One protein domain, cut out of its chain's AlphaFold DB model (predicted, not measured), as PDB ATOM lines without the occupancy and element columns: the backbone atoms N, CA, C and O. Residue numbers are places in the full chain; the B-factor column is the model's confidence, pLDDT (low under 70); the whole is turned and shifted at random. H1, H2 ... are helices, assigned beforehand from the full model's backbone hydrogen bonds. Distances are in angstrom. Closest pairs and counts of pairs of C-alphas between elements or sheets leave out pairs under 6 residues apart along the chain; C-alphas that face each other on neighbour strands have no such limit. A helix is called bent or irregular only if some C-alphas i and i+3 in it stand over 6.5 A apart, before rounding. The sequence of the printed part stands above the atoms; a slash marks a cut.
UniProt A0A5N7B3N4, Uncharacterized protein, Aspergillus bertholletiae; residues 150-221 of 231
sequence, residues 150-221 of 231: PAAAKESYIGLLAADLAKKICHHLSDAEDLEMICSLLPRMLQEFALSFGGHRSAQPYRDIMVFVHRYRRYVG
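What this domain is: This is residues 150 to 221 of the 231 residues of an uncharacterized protein of Aspergillus bertholletiae (UniProt A0A5N7B3N4). Look here for an open, three-sided frame of helices with an empty middle: H1 and the long bent helix H2 spread as the two sides of a V joined by the loop of residues 170 to 175, and H3 turns off from the other end of H2, about perpendicular to its second arm. H2 runs along the longest axis, and the two ends of the printed part come back toward the open side of the frame. The printed part has 72 residues, with three named helices in the order H1, H2, H3 and no named strand; its class is all helix. The whole is loose, with a radius of gyration of the C-alphas of 16.1 A and spans of 44 by 30 by 20 A.

Where its parts are: Start at C-alpha 151, at (138.412, 150.663, 182.482), where H1 begins; it covers residues 151 to 169 and is 26.5 A from first to last C-alpha. Next find C-alpha 176 at (135.680, 167.472, 207.358), the first of H2, residues 176 to 198. By its hydrogen bonds H2 was assigned as one helix, but it is bent: C-alphas 184 and 187 are 6.7 A apart. Its arms are H2a, residues 176 to 184, 12.3 A long, and H2b, residues 187 to 198, 16.1 A long. Then read H3, residues 204 to 216, 18.2 A long, to C-alpha 216 at (148.497, 132.489, 185.207).

How they stand to each other: From H1, follow the short link of residues 170 to 175 to H2a; H1 and H2a are apart, with no C-alpha of the one within 8 A of the other. H1 is also apart from H2b and from H3. At the bend, the lines of H2a and H2b stand at a shallow tilt of 34.6 degrees, only just short of steep. After H2b, residues 199 to 203 make a tight link to H3. Look there for the closest C-alphas of H2b and H3, those of Phe 197 and Tyr 206, 7.2 A apart: these two are close but not clearly touching, and about perpendicular at 85 degrees. H2a and H3 are apart. In H1, H2a and H3 every O i to N i+4 pair is within hydrogen-bond range; in H2b 7 of 8 are.

The domain as a whole: The two C-alphas farthest apart are those of Asp 175 and Tyr 219, 45.9 A, while the first and last printed C-alphas, of Pro 150 and Gly 221, are 16.7 A apart. Residues 150 to 168, of which 151 to 168 belong to H1, stand free. The printed part has no cut and no long link. The mean pLDDT of the printed part is 78.1; look for values under 70 at residues 197 to 206 and 218 to 221.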
ATOM      1  N   PRO A 150     139.829 146.123 181.686       79.75
ATOM      2  CA  PRO A 150     138.894 147.096 181.133       79.75
ATOM      3  C   PRO A 150     138.684 148.246 182.121       79.75
ATOM      4  O   PRO A 150     138.581 147.998 183.323       79.75
ATOM      5  N   ALA A 151     138.574 149.481 181.629       78.69
ATOM      6  CA  ALA A 151     138.412 150.663 182.482       78.69
ATOM      7  C   ALA A 151     137.259 150.498 183.491       78.69
ATOM      8  O   ALA A 151     137.451 150.720 184.678       78.69
ATOM      9  N   ALA A 152     136.118 149.954 183.058       79.44
ATOM     10  CA  ALA A 152     134.980 149.671 183.939       79.44
ATOM     11  C   ALA A 152     135.308 148.705 185.097       79.44
ATOM     12  O   ALA A 152     134.827 148.876 186.214       79.44
ATOM     13  N   ALA A 153     136.153 147.696 184.858       80.25
ATOM     14  CA  ALA A 153     136.584 146.775 185.908       80.25
ATOM     15  C   ALA A 153     137.569 147.449 186.873       80.25
ATOM     16  O   ALA A 153     137.509 147.210 188.076       80.25
ATOM     17  N   LYS A 154     138.444 148.325 186.364       83.62
ATOM     18  CA  LYS A 154     139.341 149.139 187.191       83.62
ATOM     19  C   LYS A 154     138.546 150.051 188.130       83.62
ATOM     20  O   LYS A 154     138.812 150.031 189.327       83.62
ATOM     21  N   GLU A 155     137.547 150.763 187.613       85.06
ATOM     22  CA  GLU A 155     136.666 151.612 188.428       85.06
ATOM     23  C   GLU A 155     135.902 150.799 189.482       85.06
ATOM     24  O   GLU A 155     135.790 151.220 190.629       85.06
ATOM     25  N   SER A 156     135.466 149.578 189.148       87.44
ATOM     26  CA  SER A 156     134.855 148.672 190.128       87.44
ATOM     27  C   SER A 156     135.818 148.287 191.259       87.44
ATOM     28  O   SER A 156     135.430 148.326 192.427       87.44
ATOM     29  N   TYR A 157     137.079 147.959 190.954       85.69
ATOM     30  CA  TYR A 157     138.080 147.664 191.985       85.69
ATOM     31  C   TYR A 157     138.403 148.880 192.855       85.69
ATOM     32  O   TYR A 157     138.544 148.733 194.069       85.69
ATOM     33  N   ILE A 158     138.496 150.067 192.251       88.12
ATOM     34  CA  ILE A 158     138.704 151.323 192.980       88.12
ATOM     35  C   ILE A 158     137.520 151.583 193.914       88.12
ATOM     36  O   ILE A 158     137.737 151.859 195.089       88.12
ATOM     37  N   GLY A 159     136.286 151.411 193.433       87.44
ATOM     38  CA  GLY A 159     135.080 151.563 194.245       87.44
ATOM     39  C   GLY A 159     135.030 150.595 195.430       87.44
ATOM     40  O   GLY A 159     134.738 151.011 196.547       87.44
ATOM     41  N   LEU A 160     135.385 149.321 195.224       91.69
ATOM     42  CA  LEU A 160     135.458 148.328 196.307       91.69
ATOM     43  C   LEU A 160     136.514 148.694 197.355       91.69
ATOM     44  O   LEU A 160     136.253 148.597 198.554       91.69
ATOM     45  N   LEU A 161     137.695 149.129 196.910       88.19
ATOM     46  CA  LEU A 161     138.760 149.573 197.804       88.19
ATOM     47  C   LEU A 161     138.338 150.821 198.587       88.19
ATOM     48  O   LEU A 161     138.529 150.869 199.800       88.19
ATOM     49  N   ALA A 162     137.738 151.804 197.917       89.00
ATOM     50  CA  ALA A 162     137.253 153.029 198.541       89.00
ATOM     51  C   ALA A 162     136.173 152.735 199.592       89.00
ATOM     52  O   ALA A 162     136.234 153.278 200.690       89.00
ATOM     53  N   ALA A 163     135.238 151.827 199.299       87.38
ATOM     54  CA  ALA A 163     134.196 151.426 200.240       87.38
ATOM     55  C   ALA A 163     134.765 150.726 201.487       87.38
ATOM     56  O   ALA A 163     134.346 151.021 202.607       87.38
ATOM     57  N   ASP A 164     135.741 149.826 201.320       89.94
ATOM     58  CA  ASP A 164     136.375 149.130 202.449       89.94
ATOM     59  C   ASP A 164     137.238 150.077 203.300       89.94
ATOM     60  O   ASP A 164     137.219 150.008 204.532       89.94
ATOM     61  N   LEU A 165     137.950 151.006 202.656       87.38
ATOM     62  CA  LEU A 165     138.690 152.062 203.345       87.38
ATOM     63  C   LEU A 165     137.743 152.979 204.118       87.38
ATOM     64  O   LEU A 165     137.955 153.190 205.309       87.38
ATOM     65  N   ALA A 166     136.666 153.452 203.490       85.25
ATOM     66  CA  ALA A 166     135.657 154.266 204.154       85.25
ATOM     67  C   ALA A 166     135.091 153.526 205.371       85.25
ATOM     68  O   ALA A 166     135.170 154.028 206.483       85.25
ATOM     69  N   LYS A 167     134.651 152.271 205.229       87.50
ATOM     70  CA  LYS A 167     134.126 151.480 206.354       87.50
ATOM     71  C   LYS A 167     135.095 151.393 207.542       87.50
ATOM     72  O   LYS A 167     134.659 151.422 208.691       87.50
ATOM     73  N   LYS A 168     136.398 151.277 207.281       87.19
ATOM     74  CA  LYS A 168     137.430 151.176 208.324       87.19
ATOM     75  C   LYS A 168     137.772 152.519 208.963       87.19
ATOM     76  O   LYS A 168     138.089 152.555 210.147       87.19
ATOM     77  N   ILE A 169     137.726 153.597 208.189       85.44
ATOM     78  CA  ILE A 169     138.221 154.913 208.602       85.44
ATOM     79  C   ILE A 169     137.071 155.807 209.103       85.44
ATOM     80  O   ILE A 169     137.289 156.630 209.984       85.44
ATOM     81  N   CYS A 170     135.826 155.589 208.664       79.00
ATOM     82  CA  CYS A 170     134.644 156.378 209.041       79.00
ATOM     83  C   CYS A 170     134.358 156.405 210.548       79.00
ATOM     84  O   CYS A 170     133.802 157.377 211.037       79.00
ATOM     85  N   HIS A 171     134.745 155.377 211.307       81.38
ATOM     86  CA  HIS A 171     134.593 155.395 212.769       81.38
ATOM     87  C   HIS A 171     135.582 156.331 213.480       81.38
ATOM     88  O   HIS A 171     135.408 156.622 214.661       81.38
ATOM     89  N   HIS A 172     136.618 156.776 212.771       77.50
ATOM     90  CA  HIS A 172     137.676 157.645 213.275       77.50
ATOM     91  C   HIS A 172     137.614 159.061 212.696       77.50
ATOM     92  O   HIS A 172     138.308 159.939 213.193       77.50
ATOM     93  N   LEU A 173     136.780 159.280 211.679       80.25
ATOM     94  CA  LEU A 173     136.569 160.580 211.055       80.25
ATOM     95  C   LEU A 173     135.461 161.309 211.803       80.25
ATOM     96  O   LEU A 173     134.304 160.892 211.753       80.25
ATOM     97  N   SER A 174     135.826 162.369 212.523       79.25
ATOM     98  CA  SER A 174     134.851 163.208 213.230       79.25
ATOM     99  C   SER A 174     134.575 164.516 212.491       79.25
ATOM    100  O   SER A 174     133.499 165.081 212.675       79.25
ATOM    101  N   ASP A 175     135.510 164.970 211.650       82.50
ATOM    102  CA  ASP A 175     135.451 166.279 210.999       82.50
ATOM    103  C   ASP A 175     135.796 166.229 209.496       82.50
ATOM    104  O   ASP A 175     136.456 165.308 209.004       82.50
ATOM    105  N   ALA A 176     135.349 167.249 208.761       82.56
ATOM    106  CA  ALA A 176     135.680 167.472 207.358       82.56
ATOM    107  C   ALA A 176     137.188 167.705 207.155       82.56
ATOM    108  O   ALA A 176     137.738 167.255 206.150       82.56
ATOM    109  N   GLU A 177     137.862 168.326 208.130       85.62
ATOM    110  CA  GLU A 177     139.316 168.539 208.114       85.62
ATOM    111  C   GLU A 177     140.095 167.211 208.164       85.62
ATOM    112  O   GLU A 177     141.063 167.027 207.422       85.62
ATOM    113  N   ASP A 178     139.639 166.237 208.964       85.00
ATOM    114  CA  ASP A 178     140.250 164.899 209.022       85.00
ATOM    115  C   ASP A 178     140.119 164.176 207.675       85.00
ATOM    116  O   ASP A 178     141.036 163.485 207.221       85.00
ATOM    117  N   LEU A 179     138.969 164.340 207.016       84.50
ATOM    118  CA  LEU A 179     138.695 163.727 205.724       84.50
ATOM    119  C   LEU A 179     139.553 164.357 204.617       84.50
ATOM    120  O   LEU A 179     140.104 163.631 203.790       84.50
ATOM    121  N   GLU A 180     139.733 165.678 204.628       87.00
ATOM    122  CA  GLU A 180     140.621 166.389 203.701       87.00
ATOM    123  C   GLU A 180     142.100 166.016 203.921       87.00
ATOM    124  O   GLU A 180     142.837 165.745 202.963       87.00
ATOM    125  N   MET A 181     142.528 165.887 205.181       87.88
ATOM    126  CA  MET A 181     143.864 165.401 205.528       87.88
ATOM    127  C   MET A 181     144.089 163.973 205.009       87.88
ATOM    128  O   MET A 181     145.102 163.693 204.368       87.88
ATOM    129  N   ILE A 182     143.145 163.053 205.221       87.56
ATOM    130  CA  ILE A 182     143.288 161.679 204.725       87.56
ATOM    131  C   ILE A 182     143.266 161.645 203.197       87.56
ATOM    132  O   ILE A 182     144.104 160.966 202.605       87.56
ATOM    133  N   CYS A 183     142.381 162.395 202.541       85.19
ATOM    134  CA  CYS A 183     142.326 162.468 201.081       85.19
ATOM    135  C   CYS A 183     143.622 163.022 200.467       85.19
ATOM    136  O   CYS A 183     144.013 162.581 199.386       85.19
ATOM    137  N   SER A 184     144.321 163.929 201.156       88.19
ATOM    138  CA  SER A 184     145.618 164.450 200.705       88.19
ATOM    139  C   SER A 184     146.799 163.508 200.996       88.19
ATOM    140  O   SER A 184     147.739 163.444 200.198       88.19
ATOM    141  N   LEU A 185     146.759 162.724 202.083       89.62
ATOM    142  CA  LEU A 185     147.809 161.750 202.429       89.62
ATOM    143  C   LEU A 185     147.663 160.403 201.703       89.62
ATOM    144  O   LEU A 185     148.670 159.754 201.402       89.62
ATOM    145  N   LEU A 186     146.434 159.973 201.414       87.06
ATOM    146  CA  LEU A 186     146.127 158.656 200.852       87.06
ATOM    147  C   LEU A 186     146.885 158.362 199.544       87.06
ATOM    148  O   LEU A 186     147.444 157.267 199.442       87.06
ATOM    149  N   PRO A 187     146.997 159.290 198.571       87.00
ATOM    150  CA  PRO A 187     147.785 159.056 197.363       87.00
ATOM    151  C   PRO A 187     149.254 158.741 197.664       87.00
ATOM    152  O   PRO A 187     149.801 157.801 197.091       87.00
ATOM    153  N   ARG A 188     149.875 159.465 198.611       86.69
ATOM    154  CA  ARG A 188     151.271 159.232 199.019       86.69
ATOM    155  C   ARG A 188     151.434 157.877 199.703       86.69
ATOM    156  O   ARG A 188     152.343 157.127 199.366       86.69
ATOM    157  N   MET A 189     150.510 157.514 200.594       86.75
ATOM    158  CA  MET A 189     150.523 156.204 201.255       86.75
ATOM    159  C   MET A 189     150.351 155.049 200.263       86.75
ATOM    160  O   MET A 189     151.054 154.044 200.352       86.75
ATOM    161  N   LEU A 190     149.426 155.179 199.308       85.75
ATOM    162  CA  LEU A 190     149.203 154.175 198.268       85.75
ATOM    163  C   LEU A 190     150.403 154.065 197.322       85.75
ATOM    164  O   LEU A 190     150.734 152.961 196.889       85.75
ATOM    165  N   GLN A 191     151.076 155.182 197.040       82.06
ATOM    166  CA  GLN A 191     152.310 155.206 196.264       82.06
ATOM    167  C   GLN A 191     153.440 154.471 196.996       82.06
ATOM    168  O   GLN A 191     154.022 153.550 196.427       82.06
ATOM    169  N   GLU A 192     153.712 154.794 198.262       83.25
ATOM    170  CA  GLU A 192     154.718 154.089 199.070       83.25
ATOM    171  C   GLU A 192     154.396 152.597 199.222       83.25
ATOM    172  O   GLU A 192     155.272 151.740 199.075       83.25
ATOM    173  N   PHE A 193     153.121 152.265 199.442       81.88
ATOM    174  CA  PHE A 193     152.649 150.887 199.481       81.88
ATOM    175  C   PHE A 193     152.921 150.169 198.156       81.88
ATOM    176  O   PHE A 193     153.511 149.091 198.159       81.88
ATOM    177  N   ALA A 194     152.571 150.758 197.012       76.50
ATOM    178  CA  ALA A 194     152.843 150.163 195.704       76.50
ATOM    179  C   ALA A 194     154.353 149.969 195.461       76.50
ATOM    180  O   ALA A 194     154.783 148.908 194.993       76.50
ATOM    181  N   LEU A 195     155.168 150.952 195.854       72.50
ATOM    182  CA  LEU A 195     156.628 150.886 195.785       72.50
ATOM    183  C   LEU A 195     157.211 149.799 196.703       72.50
ATOM    184  O   LEU A 195     158.239 149.211 196.369       72.50
ATOM    185  N   SER A 196     156.546 149.452 197.807       71.50
ATOM    186  CA  SER A 196     156.987 148.363 198.690       71.50
ATOM    187  C   SER A 196     156.902 146.970 198.037       71.50
ATOM    188  O   SER A 196     157.731 146.105 198.327       71.50
ATOM    189  N   PHE A 197     155.977 146.758 197.091       63.94
ATOM    190  CA  PHE A 197     155.860 145.497 196.341       63.94
ATOM    191  C   PHE A 197     156.647 145.517 195.020       63.94
ATOM    192  O   PHE A 197     157.226 144.499 194.627       63.94
ATOM    193  N   GLY A 198     156.688 146.668 194.338       57.44
ATOM    194  CA  GLY A 198     157.270 146.814 192.997       57.44
ATOM    195  C   GLY A 198     158.678 147.417 192.938       57.44
ATOM    196  O   GLY A 198     159.313 147.371 191.885       57.44
ATOM    197  N   GLY A 199     159.176 147.976 194.040       59.31
ATOM    198  CA  GLY A 199     160.435 148.712 194.070       59.31
ATOM    199  C   GLY A 199     161.663 147.838 193.820       59.31
ATOM    200  O   GLY A 199     161.678 146.623 194.046       59.31
ATOM    201  N   HIS A 200     162.760 148.483 193.415       54.44
ATOM    202  CA  HIS A 200     164.037 147.827 193.117       54.44
ATOM    203  C   HIS A 200     164.625 147.010 194.294       54.44
ATOM    204  O   HIS A 200     165.527 146.198 194.085       54.44
ATOM    205  N   ARG A 201     164.053 147.149 195.501       54.31
ATOM    206  CA  ARG A 201     164.406 146.442 196.739       54.31
ATOM    207  C   ARG A 201     163.479 145.281 197.144       54.31
ATOM    208  O   ARG A 201     163.814 144.599 198.111       54.31
ATOM    209  N   SER A 202     162.356 145.020 196.462       61.75
ATOM    210  CA  SER A 202     161.550 143.825 196.762       61.75
ATOM    211  C   SER A 202     162.333 142.573 196.360       61.75
ATOM    212  O   SER A 202     162.858 142.482 195.247       61.75
ATOM    213  N   ALA A 203     162.501 141.636 197.300       65.06
ATOM    214  CA  ALA A 203     163.287 140.428 197.074       65.06
ATOM    215  C   ALA A 203     162.771 139.698 195.825       65.06
ATOM    216  O   ALA A 203     161.562 139.538 195.662       65.06
ATOM    217  N   GLN A 204     163.687 139.234 194.971       66.75
ATOM    218  CA  GLN A 204     163.438 138.472 193.739       66.75
ATOM    219  C   GLN A 204     162.202 137.540 193.747       66.75
ATOM    220  O   GLN A 204     161.419 137.623 192.800       66.75
ATOM    221  N   PRO A 205     161.913 136.760 194.815       68.81
ATOM    222  CA  PRO A 205     160.687 135.962 194.897       68.81
ATOM    223  C   PRO A 205     159.377 136.750 194.744       68.81
ATOM    224  O   PRO A 205     158.444 136.243 194.137       68.81
ATOM    225  N   TYR A 206     159.267 137.980 195.256       69.88
ATOM    226  CA  TYR A 206     158.037 138.774 195.131       69.88
ATOM    227  C   TYR A 206     157.780 139.202 193.686       69.88
ATOM    228  O   TYR A 206     156.632 139.213 193.241       69.88
ATOM    229  N   ARG A 207     158.847 139.488 192.930       70.25
ATOM    230  CA  ARG A 207     158.748 139.764 191.493       70.25
ATOM    231  C   ARG A 207     158.337 138.515 190.735       70.25
ATOM    232  O   ARG A 207     157.404 138.584 189.944       70.25
ATOM    233  N   ASP A 208     158.957 137.380 191.033       70.75
ATOM    234  CA  ASP A 208     158.636 136.107 190.384       70.75
ATOM    235  C   ASP A 208     157.191 135.674 190.673       70.75
ATOM    236  O   ASP A 208     156.491 135.227 189.765       70.75
ATOM    237  N   ILE A 209     156.700 135.886 191.899       76.12
ATOM    238  CA  ILE A 209     155.298 135.654 192.274       76.12
ATOM    239  C   ILE A 209     154.367 136.593 191.502       76.12
ATOM    240  O   ILE A 209     153.366 136.136 190.957       76.12
ATOM    241  N   MET A 210     154.683 137.888 191.405       74.69
ATOM    242  CA  MET A 210     153.869 138.843 190.641       74.69
ATOM    243  C   MET A 210     153.833 138.500 189.145       74.69
ATOM    244  O   MET A 210     152.760 138.522 188.540       74.69
ATOM    245  N   VAL A 211     154.966 138.098 188.557       72.44
ATOM    246  CA  VAL A 211     155.047 137.587 187.176       72.44
ATOM    247  C   VAL A 211     154.215 136.318 187.025       72.44
ATOM    248  O   VAL A 211     153.456 136.189 186.065       72.44
ATOM    249  N   PHE A 212     154.329 135.386 187.972       75.62
ATOM    250  CA  PHE A 212     153.586 134.134 187.974       75.62
ATOM    251  C   PHE A 212     152.075 134.390 188.030       75.62
ATOM    252  O   PHE A 212     151.343 133.955 187.143       75.62
ATOM    253  N   VAL A 213     151.598 135.165 189.003       76.50
ATOM    254  CA  VAL A 213     150.182 135.533 189.128       76.50
ATOM    255  C   VAL A 213     149.705 136.244 187.862       76.50
ATOM    256  O   VAL A 213     148.674 135.871 187.304       76.50
ATOM    257  N   HIS A 214     150.475 137.200 187.336       70.00
ATOM    258  CA  HIS A 214     150.130 137.897 186.099       70.00
ATOM    259  C   HIS A 214     150.009 136.939 184.904       70.00
ATOM    260  O   HIS A 214     149.058 137.057 184.124       70.00
ATOM    261  N   ARG A 215     150.936 135.981 184.775       76.69
ATOM    262  CA  ARG A 215     150.985 134.984 183.696       76.69
ATOM    263  C   ARG A 215     149.846 133.970 183.785       76.69
ATOM    264  O   ARG A 215     149.289 133.597 182.756       76.69
ATOM    265  N   TYR A 216     149.475 133.555 184.993       73.81
ATOM    266  CA  TYR A 216     148.497 132.489 185.207       73.81
ATOM    267  C   TYR A 216     147.103 132.978 185.620       73.81
ATOM    268  O   TYR A 216     146.198 132.157 185.739       73.81
ATOM    269  N   ARG A 217     146.855 134.293 185.735       71.12
ATOM    270  CA  ARG A 217     145.554 134.855 186.166       71.12
ATOM    271  C   ARG A 217     144.333 134.338 185.397       71.12
ATOM    272  O   ARG A 217     143.253 134.231 185.959       71.12
ATOM    273  N   ARG A 218     144.498 133.997 184.114       60.31
ATOM    274  CA  ARG A 218     143.420 133.447 183.270       60.31
ATOM    275  C   ARG A 218     143.145 131.959 183.507       60.31
ATOM    276  O   ARG A 218     142.068 131.492 183.165       60.31
ATOM    277  N   TYR A 219     144.096 131.241 184.095       66.62
ATOM    278  CA  TYR A 219     143.986 129.820 184.435       66.62
ATOM    279  C   TYR A 219     143.561 129.594 185.892       66.62
ATOM    280  O   TYR A 219     143.156 128.492 186.239       66.62
ATOM    281  N   VAL A 220     143.635 130.637 186.729       59.97
ATOM    282  CA  VAL A 220     143.191 130.625 188.136       59.97
ATOM    283  C   VAL A 220     141.702 131.010 188.275       59.97
ATOM    284  O   VAL A 220     141.123 130.887 189.351       59.97
ATOM    285  N   GLY A 221     141.037 131.420 187.187       51.62
ATOM    286  CA  GLY A 221     139.573 131.539 187.143       51.62
ATOM    287  C   GLY A 221     138.901 130.160 187.223       51.62
ATOM    288  O   GLY A 221     139.469 129.190 186.717       51.62
TER     289      GLY A 221